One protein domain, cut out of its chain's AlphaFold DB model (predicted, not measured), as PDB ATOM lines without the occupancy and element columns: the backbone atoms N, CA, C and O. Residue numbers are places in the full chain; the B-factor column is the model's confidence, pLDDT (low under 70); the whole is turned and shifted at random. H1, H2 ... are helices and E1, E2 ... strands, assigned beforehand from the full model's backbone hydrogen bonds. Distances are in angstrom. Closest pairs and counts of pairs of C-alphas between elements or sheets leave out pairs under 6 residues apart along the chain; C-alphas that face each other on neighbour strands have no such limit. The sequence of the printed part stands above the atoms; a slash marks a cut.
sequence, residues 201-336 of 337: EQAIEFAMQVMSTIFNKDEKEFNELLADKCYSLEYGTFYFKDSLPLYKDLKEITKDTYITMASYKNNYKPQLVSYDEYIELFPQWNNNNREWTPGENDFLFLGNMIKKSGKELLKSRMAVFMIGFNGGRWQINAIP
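AT A GLANCE: This is residues 201 to 336 of the 337 residues of an uncharacterized protein of Spirochaetaceae bacterium 4572_7 (UniProt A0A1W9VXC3). A strongly twisted sheet of six strands is covered on one face by the long helix H1, which crosses it slantwise, and H2 folds back beside the later part of H1 as a helical hairpin. Two short helices, H3 and H4, lie off the sheet near the end of H1 at residues 214 and 215, while H5 grazes the sheet by E4 and E3 and is followed by the small H6. The printed part has 136 residues, with six named helices and six named strands in the order H1 H2 E1 E2 H3 H4 E3 H5 H6 E4 E5 E6. The sheet is mixed, in the order E2 E1 E6 E5 E4 E3, and the class is mixed, helices and strands. The whole is compact, with a radius of gyration of the C-alphas of 14.5 A and spans of 44 by 34 by 26 A.

IN THESE COORDINATES: In the sheet, E2 is residues 238 to 240, E1 is 226 to 232 and 12.9 A long, E6 is 329 to 335 and 17.7 A long, E5 is 320 to 326 and 19.0 A long, E4 is 299 to 302, and E3 is 271 to 273. E6 ends at C-alpha 335, (-51.420, 32.480, -17.010). H1, residues 201 to 216, is 22.2 A long and begins at C-alpha 201, (-37.709, 30.049, -32.129). H2 is residues 219 to 225, H3 is 246 to 253 and 11.3 A long, H4 is 261 to 267, H5 is 275 to 281, and H6 is 283 to 286. H4 begins at C-alpha 261, (-38.514, 46.476, -23.271).

HOW THE PARTS SIT: E4, E5 and E6 form a meander, each strand the antiparallel neighbour of the one before. In the hairpin of E5 and E6, N 322 and O 334 are 2.8 A apart, within hydrogen-bond range. In the hairpin of E4 and E5, N 301 and O 321 are 2.8 A apart. E3, an edge strand, is antiparallel to E4, with N 273 and O 300 at 2.8 A. On the other side of E6 from E5, E1 is parallel to E6 at 28 degrees, with N 231 and O 333 at 2.9 A. E2, the other edge strand, forms a hairpin with E1, with N 239 and O 230 at 2.8 A. H1 and the sheet make two layers, a helix on one face of a sheet. H1 has a height over the sheet of 9.2 A and stands at 55 degrees to E5 on the local plane. H2, on the same face, stands up from the sheet, its line rising 70 degrees. In their helical hairpin H1 touches H2 with residues 210 to 214 alone, at a shallow tilt of 15 degrees, opposite ways; the C-alphas of Thr 213 and Phe 222 are closest, 5.5 A apart. H4 only just touches H1, with 3 pairs of C-alphas within 8 A, made by residues 211 to 215 of H1; the closest are those of Phe 215 and Met 261, 6.1 A. H3 is close to H1 but not clearly touching, the closest C-alphas, of Ile 214 and Leu 250, being 7.0 A apart. H5 only grazes the sheet, and H6 is close to H5 but not clearly touching, at 7.1 A between the C-alphas of Ile 279 and Trp 285. H1, H2 and H4 have every O i to N i+4 pair within hydrogen-bond range; H3 has 2 of 4, H5 has 2 of 3, and H6 is too short for such a pair.

THE WHOLE: The two C-alphas farthest apart are those of Tyr 258 and Asn 288, 44.0 A. The printed part has no cut. The links from H6 to E4, residues 287 to 298, and from E4 to E5, residues 303 to 319, are long. Mean pLDDT of the printed part is 81.2; residues 243 to 258, 288 and 315 to 316 are under 70.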
ATOM      1  N   GLU A 201     -37.987  28.678 -31.708       84.88
ATOM      2  CA  GLU A 201     -37.709  30.049 -32.129       84.88
ATOM      3  C   GLU A 201     -39.001  30.845 -32.342       84.88
ATOM      4  O   GLU A 201     -39.127  31.935 -31.793       84.88
ATOM      5  N   GLN A 202     -39.996  30.282 -33.035       88.25
ATOM      6  CA  GLN A 202     -41.290  30.949 -33.245       88.25
ATOM      7  C   GLN A 202     -42.041  31.175 -31.930       88.25
ATOM      8  O   GLN A 202     -42.642  32.225 -31.719       88.25
ATOM      9  N   ALA A 203     -41.968  30.204 -31.020       89.81
ATOM     10  CA  ALA A 203     -42.537  30.331 -29.686       89.81
ATOM     11  C   ALA A 203     -41.833  31.439 -28.869       89.81
ATOM     12  O   ALA A 203     -42.489  32.195 -28.154       89.81
ATOM     13  N   ILE A 204     -40.508  31.588 -29.008       90.00
ATOM     14  CA  ILE A 204     -39.753  32.698 -28.403       90.00
ATOM     15  C   ILE A 204     -40.178  34.039 -29.006       90.00
ATOM     16  O   ILE A 204     -40.419  34.982 -28.256       90.00
ATOM     17  N   GLU A 205     -40.279  34.142 -30.331       91.69
ATOM     18  CA  GLU A 205     -40.719  35.369 -31.007       91.69
ATOM     19  C   GLU A 205     -42.110  35.794 -30.536       91.69
ATOM     20  O   GLU A 205     -42.292  36.943 -30.130       91.69
ATOM     21  N   PHE A 206     -43.054  34.851 -30.476       94.50
ATOM     22  CA  PHE A 206     -44.395  35.098 -29.955       94.50
ATOM     23  C   PHE A 206     -44.378  35.531 -28.484       94.50
ATOM     24  O   PHE A 206     -44.997  36.530 -28.125       94.50
ATOM     25  N   ALA A 207     -43.624  34.846 -27.617       93.94
ATOM     26  CA  ALA A 207     -43.510  35.248 -26.216       93.94
ATOM     27  C   ALA A 207     -42.931  36.667 -26.067       93.94
ATOM     28  O   ALA A 207     -43.370  37.444 -25.220       93.94
ATOM     29  N   MET A 208     -41.973  37.039 -26.916       91.88
ATOM     30  CA  MET A 208     -41.411  38.388 -26.928       91.88
ATOM     31  C   MET A 208     -42.380  39.431 -27.499       91.88
ATOM     32  O   MET A 208     -42.340  40.576 -27.046       91.88
ATOM     33  N   GLN A 209     -43.267  39.056 -28.429       93.44
ATOM     34  CA  GLN A 209     -44.384  39.897 -28.871       93.44
ATOM     35  C   GLN A 209     -45.343  40.171 -27.707       93.44
ATOM     36  O   GLN A 209     -45.629  41.333 -27.429       93.44
ATOM     37  N   VAL A 210     -45.746  39.136 -26.962       91.56
ATOM     38  CA  VAL A 210     -46.572  39.283 -25.749       91.56
ATOM     39  C   VAL A 210     -45.911  40.237 -24.753       91.56
ATOM     40  O   VAL A 210     -46.543  41.157 -24.249       91.56
ATOM     41  N   MET A 211     -44.610  40.085 -24.495       89.06
ATOM     42  CA  MET A 211     -43.899  41.023 -23.619       89.06
ATOM     43  C   MET A 211     -43.906  42.453 -24.175       89.06
ATOM     44  O   MET A 211     -44.016  43.409 -23.409       89.06
ATOM     45  N   SER A 212     -43.804  42.626 -25.495       88.81
ATOM     46  CA  SER A 212     -43.851  43.947 -26.123       88.81
ATOM     47  C   SER A 212     -45.200  44.634 -25.928       88.81
ATOM     48  O   SER A 212     -45.207  45.827 -25.635       88.81
ATOM     49  N   THR A 213     -46.324  43.919 -26.042       86.88
ATOM     50  CA  THR A 213     -47.656  44.514 -25.822       86.88
ATOM     51  C   THR A 213     -47.817  44.994 -24.380       86.88
ATOM     52  O   THR A 213     -48.315  46.097 -24.157       86.88
ATOM     53  N   ILE A 214     -47.272  44.249 -23.408       83.12
ATOM     54  CA  ILE A 214     -47.220  44.649 -21.992       83.12
ATOM     55  C   ILE A 214     -46.450  45.967 -21.814       83.12
ATOM     56  O   ILE A 214     -46.951  46.894 -21.176       83.12
ATOM     57  N   PHE A 215     -45.251  46.089 -22.395       82.81
ATOM     58  CA  PHE A 215     -44.443  47.313 -22.282       82.81
ATOM     59  C   PHE A 215     -45.024  48.501 -23.054       82.81
ATOM     60  O   PHE A 215     -44.923  49.639 -22.594       82.81
ATOM     61  N   ASN A 216     -45.650  48.241 -24.203       82.50
ATOM     62  CA  ASN A 216     -46.302  49.258 -25.025       82.50
ATOM     63  C   ASN A 216     -47.669  49.678 -24.471       82.50
ATOM     64  O   ASN A 216     -48.231  50.664 -24.941       82.50
ATOM     65  N   LYS A 217     -48.183  48.968 -23.458       78.62
ATOM     66  CA  LYS A 217     -49.523  49.173 -22.892       78.62
ATOM     67  C   LYS A 217     -50.626  48.954 -23.938       78.62
ATOM     68  O   LYS A 217     -51.691  49.561 -23.847       78.62
ATOM     69  N   ASP A 218     -50.362  48.097 -24.928       82.56
ATOM     70  CA  ASP A 218     -51.314  47.769 -25.988       82.56
ATOM     71  C   ASP A 218     -52.242  46.646 -25.521       82.56
ATOM     72  O   ASP A 218     -52.014  45.456 -25.742       82.56
ATOM     73  N   GLU A 219     -53.291  47.046 -24.807       79.44
ATOM     74  CA  GLU A 219     -54.321  46.135 -24.314       79.44
ATOM     75  C   GLU A 219     -55.035  45.404 -25.449       79.44
ATOM     76  O   GLU A 219     -55.373  44.229 -25.308       79.44
ATOM     77  N   LYS A 220     -55.286  46.096 -26.563       84.19
ATOM     78  CA  LYS A 220     -56.032  45.523 -27.677       84.19
ATOM     79  C   LYS A 220     -55.230  44.381 -28.293       84.19
ATOM     80  O   LYS A 220     -55.762  43.279 -28.421       84.19
ATOM     81  N   GLU A 221     -53.960  44.632 -28.602       88.62
ATOM     82  CA  GLU A 221     -53.071  43.609 -29.143       88.62
ATOM     83  C   GLU A 221     -52.868  42.481 -28.126       88.62
ATOM     84  O   GLU A 221     -53.051  41.319 -28.474       88.62
ATOM     85  N   PHE A 222     -52.594  42.785 -26.848       86.81
ATOM     86  CA  PHE A 222     -52.455  41.752 -25.811       86.81
ATOM     87  C   PHE A 222     -53.680  40.834 -25.745       86.81
ATOM     88  O   PHE A 222     -53.548  39.611 -25.711       86.81
ATOM     89  N   ASN A 223     -54.876  41.420 -25.789       85.56
ATOM     90  CA  ASN A 223     -56.119  40.672 -25.807       85.56
ATOM     91  C   ASN A 223     -56.193  39.752 -27.033       85.56
ATOM     92  O   ASN A 223     -56.557  38.586 -26.901       85.56
ATOM     93  N   GLU A 224     -55.851  40.222 -28.230       89.38
ATOM     94  CA  GLU A 224     -55.831  39.399 -29.451       89.38
ATOM     95  C   GLU A 224     -54.872  38.193 -29.372       89.38
ATOM     96  O   GLU A 224     -55.139  37.172 -30.010       89.38
ATOM     97  N   LEU A 225     -53.827  38.267 -28.540       91.44
ATOM     98  CA  LEU A 225     -52.878  37.169 -28.297       91.44
ATOM     99  C   LEU A 225     -53.401  36.110 -27.309       91.44
ATOM    100  O   LEU A 225     -52.837  35.018 -27.237       91.44
ATOM    101  N   LEU A 226     -54.468  36.389 -26.553       89.38
ATOM    102  CA  LEU A 226     -55.088  35.422 -25.640       89.38
ATOM    103  C   LEU A 226     -55.957  34.407 -26.399       89.38
ATOM    104  O   LEU A 226     -56.639  34.740 -27.373       89.38
ATOM    105  N   ALA A 227     -55.971  33.164 -25.922       89.94
ATOM    106  CA  ALA A 227     -56.990  32.195 -26.306       89.94
ATOM    107  C   ALA A 227     -58.370  32.605 -25.754       89.94
ATOM    108  O   ALA A 227     -58.464  33.231 -24.698       89.94
ATOM    109  N   ASP A 228     -59.451  32.214 -26.441       86.19
ATOM    110  CA  ASP A 228     -60.826  32.525 -26.005       86.19
ATOM    111  C   ASP A 228     -61.123  31.957 -24.606       86.19
ATOM    112  O   ASP A 228     -61.837  32.565 -23.803       86.19
ATOM    113  N   LYS A 229     -60.528  30.793 -24.313       87.56
ATOM    114  CA  LYS A 229     -60.443  30.189 -22.983       87.56
ATOM    115  C   LYS A 229     -58.986  30.172 -22.547       87.56
ATOM    116  O   LYS A 229     -58.170  29.504 -23.182       87.56
ATOM    117  N   CYS A 230     -58.686  30.875 -21.466       88.12
ATOM    118  CA  CYS A 230     -57.365  30.906 -20.852       88.12
ATOM    119  C   CYS A 230     -57.430  30.215 -19.485       88.12
ATOM    120  O   CYS A 230     -58.444  30.318 -18.801       88.12
ATOM    121  N   TYR A 231     -56.382  29.504 -19.080       88.62
ATOM    122  CA  TYR A 231     -56.385  28.685 -17.864       88.62
ATOM    123  C   TYR A 231     -55.413  29.200 -16.794       88.62
ATOM    124  O   TYR A 231     -54.419  29.856 -17.102       88.62
ATOM    125  N   SER A 232     -55.665  28.873 -15.527       86.06
ATOM    126  CA  SER A 232     -54.717  29.072 -14.425       86.06
ATOM    127  C   SER A 232     -53.583  28.043 -14.495       86.06
ATOM    128  O   SER A 232     -53.819  26.833 -14.590       86.06
ATOM    129  N   LEU A 233     -52.336  28.498 -14.373       86.56
ATOM    130  CA  LEU A 233     -51.175  27.618 -14.214       86.56
ATOM    131  C   LEU A 233     -51.204  26.867 -12.875       86.56
ATOM    132  O   LEU A 233     -50.806  25.703 -12.796       86.56
ATOM    133  N   GLU A 234     -51.700  27.485 -11.812       80.94
ATOM    134  CA  GLU A 234     -51.752  26.909 -10.473       80.94
ATOM    135  C   GLU A 234     -52.807  25.800 -10.390       80.94
ATOM    136  O   GLU A 234     -52.467  24.654 -10.066       80.94
ATOM    137  N   TYR A 235     -54.054  26.099 -10.766       80.38
ATOM    138  CA  TYR A 235     -55.203  25.215 -10.522       80.38
ATOM    139  C   TYR A 235     -55.805  24.593 -11.784       80.38
ATOM    140  O   TYR A 235     -56.483  23.571 -11.692       80.38
ATOM    141  N   GLY A 236     -55.527  25.146 -12.968       82.50
ATOM    142  CA  GLY A 236     -56.119  24.686 -14.228       82.50
ATOM    143  C   GLY A 236     -57.558  25.152 -14.449       82.50
ATOM    144  O   GLY A 236     -58.182  24.692 -15.397       82.50
ATOM    145  N   THR A 237     -58.073  26.045 -13.602       85.00
ATOM    146  CA  THR A 237     -59.375  26.709 -13.756       85.00
ATOM    147  C   THR A 237     -59.377  27.604 -14.988       85.00
ATOM    148  O   THR A 237     -58.364  28.236 -15.291       85.00
ATOM    149  N   PHE A 238     -60.491  27.666 -15.716       86.06
ATOM    150  CA  PHE A 238     -60.591  28.517 -16.903       86.06
ATOM    151  C   PHE A 238     -61.174  29.902 -16.596       86.06
ATOM    152  O   PHE A 238     -62.043  30.074 -15.743       86.06
ATOM    153  N   TYR A 239     -60.736  30.879 -17.380       81.75
ATOM    154  CA  TYR A 239     -61.250  32.238 -17.441       81.75
ATOM    155  C   TYR A 239     -61.568  32.559 -18.898       81.75
ATOM    156  O   TYR A 239     -60.868  32.131 -19.824       81.75
ATOM    157  N   PHE A 240     -62.627  33.333 -19.104       81.19
ATOM    158  CA  PHE A 240     -62.856  33.942 -20.402       81.19
ATOM    159  C   PHE A 240     -61.945  35.147 -20.549       81.19
ATOM    160  O   PHE A 240     -61.635  35.839 -19.578       81.19
ATOM    161  N   LYS A 241     -61.537  35.404 -21.789       75.88
ATOM    162  CA  LYS A 241     -60.652  36.512 -22.134       75.88
ATOM    163  C   LYS A 241     -61.082  37.858 -21.518       75.88
ATOM    164  O   LYS A 241     -60.244  38.584 -20.994       75.88
ATOM    165  N   ASP A 242     -62.385  38.136 -21.485       71.00
ATOM    166  CA  ASP A 242     -62.941  39.405 -20.988       71.00
ATOM    167  C   ASP A 242     -63.006  39.511 -19.450       71.00
ATOM    168  O   ASP A 242     -63.303  40.577 -18.908       71.00
ATOM    169  N   SER A 243     -62.740  38.422 -18.723       67.81
ATOM    170  CA  SER A 243     -62.801  38.356 -17.256       67.81
ATOM    171  C   SER A 243     -61.451  38.055 -16.593       67.81
ATOM    172  O   SER A 243     -61.399  37.777 -15.393       67.81
ATOM    173  N   LEU A 244     -60.350  38.137 -17.348       67.06
ATOM    174  CA  LEU A 244     -59.013  37.783 -16.873       67.06
ATOM    175  C   LEU A 244     -58.468  38.754 -15.798       67.06
ATOM    176  O   LEU A 244     -58.399  39.965 -16.029       67.06
ATOM    177  N   PRO A 245     -57.991  38.238 -14.646       58.94
ATOM    178  CA  PRO A 245     -57.467  39.057 -13.550       58.94
ATOM    179  C   PRO A 245     -56.141  39.760 -13.882       58.94
ATOM    180  O   PRO A 245     -55.911  40.868 -13.392       58.94
ATOM    181  N   LEU A 246     -55.316  39.186 -14.771       59.34
ATOM    182  CA  LEU A 246     -53.998  39.719 -15.157       59.34
ATOM    183  C   LEU A 246     -54.060  41.176 -15.643       59.34
ATOM    184  O   LEU A 246     -53.113  41.937 -15.472       59.34
ATOM    185  N   TYR A 247     -55.192  41.588 -16.219       58.00
ATOM    186  CA  TYR A 247     -55.389  42.946 -16.715       58.00
ATOM    187  C   TYR A 247     -55.340  44.016 -15.613       58.00
ATOM    188  O   TYR A 247     -54.818  45.114 -15.828       58.00
ATOM    189  N   LYS A 248     -55.836  43.708 -14.407       60.84
ATOM    190  CA  LYS A 248     -55.756  44.640 -13.268       60.84
ATOM    191  C   LYS A 248     -54.308  44.864 -12.842       60.84
ATOM    192  O   LYS A 248     -53.926  46.000 -12.572       60.84
ATOM    193  N   ASP A 249     -53.506  43.807 -12.882       59.97
ATOM    194  CA  ASP A 249     -52.090  43.848 -12.531       59.97
ATOM    195  C   ASP A 249     -51.245  44.526 -13.623       59.97
ATOM    196  O   ASP A 249     -50.325  45.283 -13.305       59.97
ATOM    197  N   LEU A 250     -51.580  44.336 -14.909       56.50
ATOM    198  CA  LEU A 250     -50.915  45.005 -16.035       56.50
ATOM    199  C   LEU A 250     -50.940  46.533 -15.890       56.50
ATOM    200  O   LEU A 250     -49.914  47.179 -16.102       56.50
ATOM    201  N   LYS A 251     -52.061  47.119 -15.439       55.75
ATOM    202  CA  LYS A 251     -52.173  48.569 -15.187       55.75
ATOM    203  C   LYS A 251     -51.166  49.082 -14.155       55.75
ATOM    204  O   LYS A 251     -50.761  50.241 -14.239       55.75
ATOM    205  N   GLU A 252     -50.718  48.260 -13.211       55.84
ATOM    206  CA  GLU A 252     -49.777  48.697 -12.175       55.84
ATOM    207  C   GLU A 252     -48.335  48.839 -12.680       55.84
ATOM    208  O   GLU A 252     -47.651  49.769 -12.255       55.84
ATOM    209  N   ILE A 253     -47.893  48.009 -13.638       52.03
ATOM    210  CA  ILE A 253     -46.565  48.130 -14.287       52.03
ATOM    211  C   ILE A 253     -46.441  49.476 -15.002       52.03
ATOM    212  O   ILE A 253     -45.386  50.103 -15.036       52.03
ATOM    213  N   THR A 254     -47.552  49.937 -15.573       51.09
ATOM    214  CA  THR A 254     -47.581  51.112 -16.443       51.09
ATOM    215  C   THR A 254     -47.409  52.448 -15.726       51.09
ATOM    216  O   THR A 254     -47.311  53.474 -16.409       51.09
ATOM    217  N   LYS A 255     -47.373  52.456 -14.388       53.12
ATOM    218  CA  LYS A 255     -47.145  53.674 -13.601       53.12
ATOM    219  C   LYS A 255     -45.686  54.128 -13.633       53.12
ATOM    220  O   LYS A 255     -45.443  55.320 -13.475       53.12
ATOM    221  N   ASP A 256     -44.745  53.219 -13.878       58.50
ATOM    222  CA  ASP A 256     -43.318  53.532 -13.892       58.50
ATOM    223  C   ASP A 256     -42.810  53.656 -15.339       58.50
ATOM    224  O   ASP A 256     -42.514  52.674 -16.023       58.50
ATOM    225  N   THR A 257     -42.769  54.887 -15.855       58.91
ATOM    226  CA  THR A 257     -42.439  55.195 -17.259       58.91
ATOM    227  C   THR A 257     -41.000  54.851 -17.655       58.91
ATOM    228  O   THR A 257     -40.679  54.860 -18.841       58.91
ATOM    229  N   TYR A 258     -40.134  54.523 -16.692       66.50
ATOM    230  CA  TYR A 258     -38.722  54.208 -16.928       66.50
ATOM    231  C   TYR A 258     -38.468  52.734 -17.287       66.50
ATOM    232  O   TYR A 258     -37.358  52.364 -17.690       66.50
ATOM    233  N   ILE A 259     -39.483  51.873 -17.172       76.25
ATOM    234  CA  ILE A 259     -39.352  50.446 -17.463       76.25
ATOM    235  C   ILE A 259     -39.713  50.186 -18.928       76.25
ATOM    236  O   ILE A 259     -40.877  50.172 -19.316       76.25
ATOM    237  N   THR A 260     -38.690  49.951 -19.753       83.75
ATOM    238  CA  THR A 260     -38.837  49.677 -21.191       83.75
ATOM    239  C   THR A 260     -38.517  48.222 -21.531       83.75
ATOM    240  O   THR A 260     -37.823  47.528 -20.783       83.75
ATOM    241  N   MET A 261     -38.918  47.778 -22.725       87.06
ATOM    242  CA  MET A 261     -38.514  46.476 -23.271       87.06
ATOM    243  C   MET A 261     -36.983  46.337 -23.395       87.06
ATOM    244  O   MET A 261     -36.433  45.245 -23.236       87.06
ATOM    245  N   ALA A 262     -36.261  47.440 -23.627       88.00
ATOM    246  CA  ALA A 262     -34.798  47.449 -23.609       88.00
ATOM    247  C   ALA A 262     -34.255  47.223 -22.187       88.00
ATOM    248  O   ALA A 262     -33.389  46.369 -21.985       88.00
ATOM    249  N   SER A 263     -34.816  47.915 -21.189       86.81
ATOM    250  CA  SER A 263     -34.494  47.696 -19.774       86.81
ATOM    251  C   SER A 263     -34.748  46.239 -19.371       86.81
ATOM    252  O   SER A 263     -33.905  45.625 -18.719       86.81
ATOM    253  N   TYR A 264     -35.853  45.645 -19.824       87.56
ATOM    254  CA  TYR A 264     -36.160  44.232 -19.604       87.56
ATOM    255  C   TYR A 264     -35.094  43.301 -20.192       87.56
ATOM    256  O   TYR A 264     -34.485  42.521 -19.461       87.56
ATOM    257  N   LYS A 265     -34.780  43.437 -21.487       88.06
ATOM    258  CA  LYS A 265     -33.748  42.626 -22.158       88.06
ATOM    259  C   LYS A 265     -32.368  42.766 -21.510       88.06
ATOM    260  O   LYS A 265     -31.584  41.814 -21.520       88.06
ATOM    261  N   ASN A 266     -32.061  43.923 -20.925       88.62
ATOM    262  CA  ASN A 266     -30.802  44.152 -20.222       88.62
ATOM    263  C   ASN A 266     -30.741  43.426 -18.873       88.62
ATOM    264  O   ASN A 266     -29.690  42.874 -18.549       88.62
ATOM    265  N   ASN A 267     -31.853  43.351 -18.139       87.00
ATOM    266  CA  ASN A 267     -31.892  42.826 -16.772       87.00
ATOM    267  C   ASN A 267     -32.315  41.352 -16.668       87.00
ATOM    268  O   ASN A 267     -31.922  40.683 -15.715       87.00
ATOM    269  N   TYR A 268     -33.053  40.825 -17.645       87.19
ATOM    270  CA  TYR A 268     -33.661  39.493 -17.585       87.19
ATOM    271  C   TYR A 268     -33.089  38.526 -18.627       87.19
ATOM    272  O   TYR A 268     -32.645  38.924 -19.706       87.19
ATOM    273  N   LYS A 269     -33.095  37.233 -18.296       87.56
ATOM    274  CA  LYS A 269     -32.739  36.118 -19.182       87.56
ATOM    275  C   LYS A 269     -33.960  35.199 -19.315       87.56
ATOM    276  O   LYS A 269     -34.014  34.195 -18.608       87.56
ATOM    277  N   PRO A 270     -34.946  35.545 -20.164       87.81
ATOM    278  CA  PRO A 270     -36.145  34.733 -20.317       87.81
ATOM    279  C   PRO A 270     -35.796  33.311 -20.761       87.81
ATOM    280  O   PRO A 270     -34.869  33.102 -21.549       87.81
ATOM    281  N   GLN A 271     -36.554  32.339 -20.266       87.56
ATOM    282  CA  GLN A 271     -36.439  30.943 -20.665       87.56
ATOM    283  C   GLN A 271     -37.769  30.442 -21.209       87.56
ATOM    284  O   GLN A 271     -38.826  30.724 -20.657       87.56
ATOM    285  N   LEU A 272     -37.688  29.659 -22.280       88.19
ATOM    286  CA  LEU A 272     -38.812  28.897 -22.792       88.19
ATOM    287  C   LEU A 272     -38.609  27.422 -22.442       88.19
ATOM    288  O   LEU A 272     -37.594  26.823 -22.827       88.19
ATOM    289  N   VAL A 273     -39.562  26.882 -21.689       85.94
ATOM    290  CA  VAL A 273     -39.578  25.523 -21.149       85.94
ATOM    291  C   VAL A 273     -40.545  24.682 -21.979       85.94
ATOM    292  O   VAL A 273     -41.709  25.042 -22.140       85.94
ATOM    293  N   SER A 274     -40.041  23.587 -22.540       85.94
ATOM    294  CA  SER A 274     -40.816  22.647 -23.370       85.94
ATOM    295  C   SER A 274     -41.600  21.631 -22.534       85.94
ATOM    296  O   SER A 274     -41.331  21.502 -21.337       85.94
ATOM    297  N   TYR A 275     -42.515  20.884 -23.166       83.06
ATOM    298  CA  TYR A 275     -43.304  19.826 -22.521       83.06
ATOM    299  C   TYR A 275     -42.466  18.898 -21.647       83.06
ATOM    300  O   TYR A 275     -42.710  18.808 -20.445       83.06
ATOM    301  N   ASP A 276     -41.421  18.302 -22.218       75.75
ATOM    302  CA  ASP A 276     -40.546  17.364 -21.508       75.75
ATOM    303  C   ASP A 276     -39.898  17.983 -20.260       75.75
ATOM    304  O   ASP A 276     -39.679  17.308 -19.256       75.75
ATOM    305  N   GLU A 277     -39.604  19.284 -20.295       76.31
ATOM    306  CA  GLU A 277     -38.984  19.988 -19.176       76.31
ATOM    307  C   GLU A 277     -40.017  20.382 -18.109       76.31
ATOM    308  O   GLU A 277     -39.766  20.196 -16.915       76.31
ATOM    309  N   TYR A 278     -41.185  20.916 -18.492       82.56
ATOM    310  CA  TYR A 278     -42.150  21.389 -17.497       82.56
ATOM    311  C   TYR A 278     -42.955  20.266 -16.852       82.56
ATOM    312  O   TYR A 278     -43.373  20.444 -15.713       82.56
ATOM    313  N   ILE A 279     -43.154  19.108 -17.490       77.00
ATOM    314  CA  ILE A 279     -43.775  17.960 -16.804       77.00
ATOM    315  C   ILE A 279     -42.854  17.407 -15.711       77.00
ATOM    316  O   ILE A 279     -43.327  16.879 -14.704       77.00
ATOM    317  N   GLU A 280     -41.535  17.555 -15.887       71.56
ATOM    318  CA  GLU A 280     -40.562  17.240 -14.850       71.56
ATOM    319  C   GLU A 280     -40.584  18.299 -13.734       71.56
ATOM    320  O   GLU A 280     -40.444  17.938 -12.564       71.56
ATOM    321  N   LEU A 281     -40.688  19.591 -14.073       73.00
ATOM    322  CA  LEU A 281     -40.697  20.694 -13.100       73.00
ATOM    323  C   LEU A 281     -42.023  20.789 -12.331       73.00
ATOM    324  O   LEU A 281     -42.026  21.044 -11.134       73.00
ATOM    325  N   PHE A 282     -43.153  20.555 -12.986       78.50
ATOM    326  CA  PHE A 282     -44.491  20.736 -12.427       78.50
ATOM    327  C   PHE A 282     -45.326  19.462 -12.604       78.50
ATOM    328  O   PHE A 282     -46.362  19.481 -13.269       78.50
ATOM    329  N   PRO A 283     -44.927  18.331 -11.991       72.25
ATOM    330  CA  PRO A 283     -45.621  17.056 -12.169       72.25
ATOM    331  C   PRO A 283     -47.093  17.104 -11.730       72.25
ATOM    332  O   PRO A 283     -47.913  16.326 -12.213       72.25
ATOM    333  N   GLN A 284     -47.459  18.037 -10.844       74.06
ATOM    334  CA  GLN A 284     -48.843  18.283 -10.436       74.06
ATOM    335  C   GLN A 284     -49.754  18.766 -11.576       74.06
ATOM    336  O   GLN A 284     -50.974  18.685 -11.440       74.06
ATOM    337  N   TRP A 285     -49.197  19.265 -12.683       81.06
ATOM    338  CA  TRP A 285     -49.964  19.689 -13.857       81.06
ATOM    339  C   TRP A 285     -50.534  18.513 -14.651       81.06
ATOM    340  O   TRP A 285     -51.528  18.693 -15.341       81.06
ATOM    341  N   ASN A 286     -49.993  17.306 -14.473       75.75
ATOM    342  CA  ASN A 286     -50.504  16.077 -15.090       75.75
ATOM    343  C   ASN A 286     -51.550  15.356 -14.217       75.75
ATOM    344  O   ASN A 286     -51.776  14.158 -14.367       75.75
ATOM    345  N   ASN A 287     -52.159  16.049 -13.252       73.19
ATOM    346  CA  ASN A 287     -53.201  15.469 -12.411       73.19
ATOM    347  C   ASN A 287     -54.549  15.457 -13.151       73.19
ATOM    348  O   ASN A 287     -55.052  16.515 -13.519       73.19
ATOM    349  N   ASN A 288     -55.164  14.277 -13.272       68.94
ATOM    350  CA  ASN A 288     -56.467  14.063 -13.919       68.94
ATOM    351  C   ASN A 288     -57.626  14.864 -13.297       68.94
ATOM    352  O   ASN A 288     -58.688  14.956 -13.899       68.94
ATOM    353  N   ASN A 289     -57.442  15.423 -12.099       76.75
ATOM    354  CA  ASN A 289     -58.451  16.245 -11.430       76.75
ATOM    355  C   ASN A 289     -58.439  17.721 -11.873       76.75
ATOM    356  O   ASN A 289     -59.212  18.510 -11.336       76.75
ATOM    357  N   ARG A 290     -57.547  18.122 -12.789       81.81
ATOM    358  CA  ARG A 290     -57.521  19.482 -13.346       81.81
ATOM    359  C   ARG A 290     -58.461  19.571 -14.545       81.81
ATOM    360  O   ARG A 290     -58.478  18.672 -15.378       81.81
ATOM    361  N   GLU A 291     -59.180  20.685 -14.664       81.69
ATOM    362  CA  GLU A 291     -60.011  20.974 -15.846       81.69
ATOM    363  C   GLU A 291     -59.163  21.133 -17.113       81.69
ATOM    364  O   GLU A 291     -59.621  20.836 -18.216       81.69
ATOM    365  N   TRP A 292     -57.910  21.570 -16.947       86.88
ATOM    366  CA  TRP A 292     -56.947  21.703 -18.027       86.88
ATOM    367  C   TRP A 292     -55.548  21.224 -17.639       86.88
ATOM    368  O   TRP A 292     -55.035  21.496 -16.542       86.88
ATOM    369  N   THR A 293     -54.924  20.540 -18.595       84.38
ATOM    370  CA  THR A 293     -53.544  20.066 -18.536       84.38
ATOM    371  C   THR A 293     -52.778  20.574 -19.758       84.38
ATOM    372  O   THR A 293     -53.308  20.471 -20.869       84.38
ATOM    373  N   PRO A 294     -51.540  21.067 -19.595       85.44
ATOM    374  CA  PRO A 294     -50.715  21.502 -20.721       85.44
ATOM    375  C   PRO A 294     -50.432  20.354 -21.700       85.44
ATOM    376  O   PRO A 294     -50.114  19.241 -21.275       85.44
ATOM    377  N   GLY A 295     -50.515  20.618 -23.002       83.62
ATOM    378  CA  GLY A 295     -50.271  19.640 -24.066       83.62
ATOM    379  C   GLY A 295     -48.832  19.650 -24.587       83.62
ATOM    380  O   GLY A 295     -48.084  20.585 -24.353       83.62
ATOM    381  N   GLU A 296     -48.435  18.635 -25.358       82.81
ATOM    382  CA  GLU A 296     -47.055  18.481 -25.873       82.81
ATOM    383  C   GLU A 296     -46.564  19.625 -26.779       82.81
ATOM    384  O   GLU A 296     -45.365  19.794 -26.982       82.81
ATOM    385  N   ASN A 297     -47.489  20.420 -27.322       83.38
ATOM    386  CA  ASN A 297     -47.191  21.570 -28.181       83.38
ATOM    387  C   ASN A 297     -47.203  22.911 -27.430       83.38
ATOM    388  O   ASN A 297     -47.059  23.957 -28.070       83.38
ATOM    389  N   ASP A 298     -47.430  22.892 -26.118       89.31
ATOM    390  CA  ASP A 298     -47.385  24.090 -25.296       89.31
ATOM    391  C   ASP A 298     -45.951  24.360 -24.818       89.31
ATOM    392  O   ASP A 298     -45.116  23.463 -24.675       89.31
ATOM    393  N   PHE A 299     -45.662  25.630 -24.558       91.75
ATOM    394  CA  PHE A 299     -44.406  26.084 -23.987       91.75
ATOM    395  C   PHE A 299     -44.680  27.009 -22.808       91.75
ATOM    396  O   PHE A 299     -45.465  27.952 -22.910       91.75
ATOM    397  N   LEU A 300     -43.976  26.784 -21.702       91.88
ATOM    398  CA  LEU A 300     -44.002  27.679 -20.553       91.88
ATOM    399  C   LEU A 300     -42.916  28.745 -20.718       91.88
ATOM    400  O   LEU A 300     -41.721  28.443 -20.758       91.88
ATOM    401  N   PHE A 301     -43.331  30.003 -20.791       92.25
ATOM    402  CA  PHE A 301     -42.435  31.147 -20.777       92.25
ATOM    403  C   PHE A 301     -42.148  31.572 -19.333       92.25
ATOM    404  O   PHE A 301     -43.063  31.865 -18.569       92.25
ATOM    405  N   LEU A 302     -40.866  31.609 -18.970       89.25
ATOM    406  CA  LEU A 302     -40.335  32.091 -17.696       89.25
ATOM    407  C   LEU A 302     -39.495  33.346 -17.950       89.25
ATOM    408  O   LEU A 302     -38.267  33.314 -18.038       89.25
ATOM    409  N   GLY A 303     -40.173  34.474 -18.109       87.25
ATOM    410  CA  GLY A 303     -39.576  35.781 -18.355       87.25
ATOM    411  C   GLY A 303     -39.176  36.548 -17.095       87.25
ATOM    412  O   GLY A 303     -38.672  37.662 -17.203       87.25
ATOM    413  N   ASN A 304     -39.379  35.980 -15.909       84.50
ATOM    414  CA  ASN A 304     -39.077  36.600 -14.618       84.50
ATOM    415  C   ASN A 304     -37.654  36.303 -14.094       84.50
ATOM    416  O   ASN A 304     -37.289  36.796 -13.024       84.50
ATOM    417  N   MET A 305     -36.837  35.547 -14.837       82.56
ATOM    418  CA  MET A 305     -35.465  35.205 -14.442       82.56
ATOM    419  C   MET A 305     -34.495  36.376 -14.652       82.56
ATOM    420  O   MET A 305     -34.293  36.835 -15.778       82.56
ATOM    421  N   ILE A 306     -33.865  36.846 -13.575       81.38
ATOM    422  CA  ILE A 306     -32.929  37.981 -13.594       81.38
ATOM    423  C   ILE A 306     -31.516  37.487 -13.950       81.38
ATOM    424  O   ILE A 306     -31.092  36.405 -13.546       81.38
ATOM    425  N   LYS A 307     -30.762  38.275 -14.722       83.75
ATOM    426  CA  LYS A 307     -29.326  38.044 -14.947       83.75
ATOM    427  C   LYS A 307     -28.528  38.284 -13.661       83.75
ATOM    428  O   LYS A 307     -28.928  39.073 -12.821       83.75
ATOM    429  N   LYS A 308     -27.316  37.727 -13.566       77.88
ATOM    430  CA  LYS A 308     -26.419  37.931 -12.409       77.88
ATOM    431  C   LYS A 308     -26.189  39.411 -12.042       77.88
ATOM    432  O   LYS A 308     -26.043  39.728 -10.872       77.88
ATOM    433  N   SER A 309     -26.159  40.307 -13.030       82.38
ATOM    434  CA  SER A 309     -25.993  41.760 -12.847       82.38
ATOM    435  C   SER A 309     -27.294  42.559 -13.000       82.38
ATOM    436  O   SER A 309     -27.254  43.787 -13.063       82.38
ATOM    437  N   GLY A 310     -28.426  41.878 -13.181       80.81
ATOM    438  CA  GLY A 310     -29.713  42.511 -13.438       80.81
ATOM    439  C   GLY A 310     -30.378  43.001 -12.156       80.81
ATOM    440  O   GLY A 310     -30.115  42.501 -11.065       80.81
ATOM    441  N   LYS A 311     -31.269  43.975 -12.303       81.06
ATOM    442  CA  LYS A 311     -32.163  44.466 -11.255       81.06
ATOM    443  C   LYS A 311     -33.585  43.995 -11.526       81.06
ATOM    444  O   LYS A 311     -33.991  43.849 -12.680       81.06
ATOM    445  N   GLU A 312     -34.341  43.768 -10.462       78.94
ATOM    446  CA  GLU A 312     -35.766  43.482 -10.571       78.94
ATOM    447  C   GLU A 312     -36.524  44.742 -10.994       78.94
ATOM    448  O   GLU A 312     -36.444  45.769 -10.327       78.94
ATOM    449  N   LEU A 313     -37.227  44.657 -12.123       75.94
ATOM    450  CA  LEU A 313     -38.047  45.733 -12.684       75.94
ATOM    451  C   LEU A 313     -39.535  45.355 -12.758       75.94
ATOM    452  O   LEU A 313     -40.398  46.209 -12.622       75.94
ATOM    453  N   LEU A 314     -39.853  44.082 -12.992       74.38
ATOM    454  CA  LEU A 314     -41.220  43.583 -13.155       74.38
ATOM    455  C   LEU A 314     -41.659  42.739 -11.963       74.38
ATOM    456  O   LEU A 314     -40.862  41.946 -11.453       74.38
ATOM    457  N   LYS A 315     -42.957  42.793 -11.627       69.62
ATOM    458  CA  LYS A 315     -43.563  41.759 -10.782       69.62
ATOM    459  C   LYS A 315     -43.488  40.413 -11.505       69.62
ATOM    460  O   LYS A 315     -43.733  40.298 -12.705       69.62
ATOM    461  N   SER A 316     -43.170  39.376 -10.748       66.06
ATOM    462  CA  SER A 316     -42.795  38.059 -11.259       66.06
ATOM    463  C   SER A 316     -43.900  37.294 -11.999       66.06
ATOM    464  O   SER A 316     -43.570  36.398 -12.772       66.06
ATOM    465  N   ARG A 317     -45.180  37.632 -11.786       75.31
ATOM    466  CA  ARG A 317     -46.336  36.949 -12.397       75.31
ATOM    467  C   ARG A 317     -46.562  37.317 -13.866       75.31
ATOM    468  O   ARG A 317     -46.970  36.472 -14.646       75.31
ATOM    469  N   MET A 318     -46.264  38.552 -14.266       76.81
ATOM    470  CA  MET A 318     -46.635  39.068 -15.597       76.81
ATOM    471  C   MET A 318     -45.773  38.523 -16.732       76.81
ATOM    472  O   MET A 318     -46.205  38.468 -17.876       76.81
ATOM    473  N   ALA A 319     -44.541  38.136 -16.415       84.19
ATOM    474  CA  ALA A 319     -43.610  37.563 -17.375       84.19
ATOM    475  C   ALA A 319     -43.655  36.028 -17.363       84.19
ATOM    476  O   ALA A 319     -42.694  35.391 -17.776       84.19
ATOM    477  N   VAL A 320     -44.726  35.428 -16.840       88.88
ATOM    478  CA  VAL A 320     -44.909  33.978 -16.795       88.88
ATOM    479  C   VAL A 320     -46.239  33.641 -17.435       88.88
ATOM    480  O   VAL A 320     -47.259  34.180 -17.028       88.88
ATOM    481  N   PHE A 321     -46.233  32.782 -18.449       91.31
ATOM    482  CA  PHE A 321     -47.444  32.342 -19.140       91.31
ATOM    483  C   PHE A 321     -47.152  31.111 -20.006       91.31
ATOM    484  O   PHE A 321     -46.006  30.856 -20.380       91.31
ATOM    485  N   MET A 322     -48.189  30.339 -20.317       93.06
ATOM    486  CA  MET A 322     -48.134  29.232 -21.267       93.06
ATOM    487  C   MET A 322     -48.603  29.706 -22.634       93.06
ATOM    488  O   MET A 322     -49.678  30.298 -22.749       93.06
ATOM    489  N   ILE A 323     -47.840  29.380 -23.669       94.25
ATOM    490  CA  ILE A 323     -48.215  29.617 -25.061       94.25
ATOM    491  C   ILE A 323     -48.396  28.295 -25.788       94.25
ATOM    492  O   ILE A 323     -47.685  27.335 -25.509       94.25
ATOM    493  N   GLY A 324     -49.306  28.262 -26.750       91.75
ATOM    494  CA  GLY A 324     -49.479  27.117 -27.631       91.75
ATOM    495  C   GLY A 324     -49.957  27.537 -29.009       91.75
ATOM    496  O   GLY A 324     -50.421  28.658 -29.216       91.75
ATOM    497  N   PHE A 325     -49.817  26.627 -29.968       86.31
ATOM    498  CA  PHE A 325     -50.241  26.850 -31.346       86.31
ATOM    499  C   PHE A 325     -51.561  26.129 -31.618       86.31
ATOM    500  O   PHE A 325     -51.572  24.926 -31.900       86.31
ATOM    501  N   ASN A 326     -52.661  26.880 -31.543       78.44
ATOM    502  CA  ASN A 326     -54.029  26.382 -31.653       78.44
ATOM    503  C   ASN A 326     -54.757  27.086 -32.805       78.44
ATOM    504  O   ASN A 326     -54.668  28.301 -32.967       78.44
ATOM    505  N   GLY A 327     -55.470  26.324 -33.641       74.00
ATOM    506  CA  GLY A 327     -56.263  26.896 -34.739       74.00
ATOM    507  C   GLY A 327     -55.451  27.691 -35.772       74.00
ATOM    508  O   GLY A 327     -55.973  28.636 -36.355       74.00
ATOM    509  N   GLY A 328     -54.174  27.346 -35.980       81.19
ATOM    510  CA  GLY A 328     -53.307  28.008 -36.964       81.19
ATOM    511  C   GLY A 328     -52.619  29.291 -36.480       81.19
ATOM    512  O   GLY A 328     -51.956  29.947 -37.280       81.19
ATOM    513  N   ARG A 329     -52.741  29.648 -35.196       87.94
ATOM    514  CA  ARG A 329     -52.086  30.821 -34.601       87.94
ATOM    515  C   ARG A 329     -51.480  30.502 -33.236       87.94
ATOM    516  O   ARG A 329     -51.960  29.625 -32.520       87.94
ATOM    517  N   TRP A 330     -50.429  31.231 -32.876       91.62
ATOM    518  CA  TRP A 330     -49.900  31.226 -31.514       91.62
ATOM    519  C   TRP A 330     -50.829  32.012 -30.595       91.62
ATOM    520  O   TRP A 330     -51.307  33.083 -30.969       91.62
ATOM    521  N   GLN A 331     -51.095  31.467 -29.411       93.38
ATOM    522  CA  GLN A 331     -51.930  32.097 -28.393       93.38
ATOM    523  C   GLN A 331     -51.380  31.827 -26.995       93.38
ATOM    524  O   GLN A 331     -50.702  30.826 -26.759       93.38
ATOM    525  N   ILE A 332     -51.710  32.707 -26.056       92.38
ATOM    526  CA  ILE A 332     -51.545  32.466 -24.625       92.38
ATOM    527  C   ILE A 332     -52.699  31.568 -24.169       92.38
ATOM    528  O   ILE A 332     -53.863  31.972 -24.213       92.38
ATOM    529  N   ASN A 333     -52.362  30.360 -23.727       91.50
ATOM    530  CA  ASN A 333     -53.321  29.358 -23.266       91.50
ATOM    531  C   ASN A 333     -53.500  29.387 -21.747       91.50
ATOM    532  O   ASN A 333     -54.558  29.011 -21.254       91.50
ATOM    533  N   ALA A 334     -52.480  29.809 -20.997       90.31
ATOM    534  CA  ALA A 334     -52.575  29.879 -19.547       90.31
ATOM    535  C   ALA A 334     -51.697  30.969 -18.948       90.31
ATOM    536  O   ALA A 334     -50.659  31.333 -19.501       90.31
ATOM    537  N   ILE A 335     -52.104  31.450 -17.784       87.25
ATOM    538  CA  ILE A 335     -51.420  32.480 -17.010       87.25
ATOM    539  C   ILE A 335     -51.438  32.113 -15.521       87.25
ATOM    540  O   ILE A 335     -52.235  31.268 -15.106       87.25
ATOM    541  N   PRO A 336     -50.578  32.720 -14.699       82.19
ATOM    542  CA  PRO A 336     -50.697  32.621 -13.257       82.19
ATOM    543  C   PRO A 336     -51.976  33.280 -12.739       82.19
ATOM    544  O   PRO A 336     -52.395  34.304 -13.283       82.19
TER     545      PRO A 336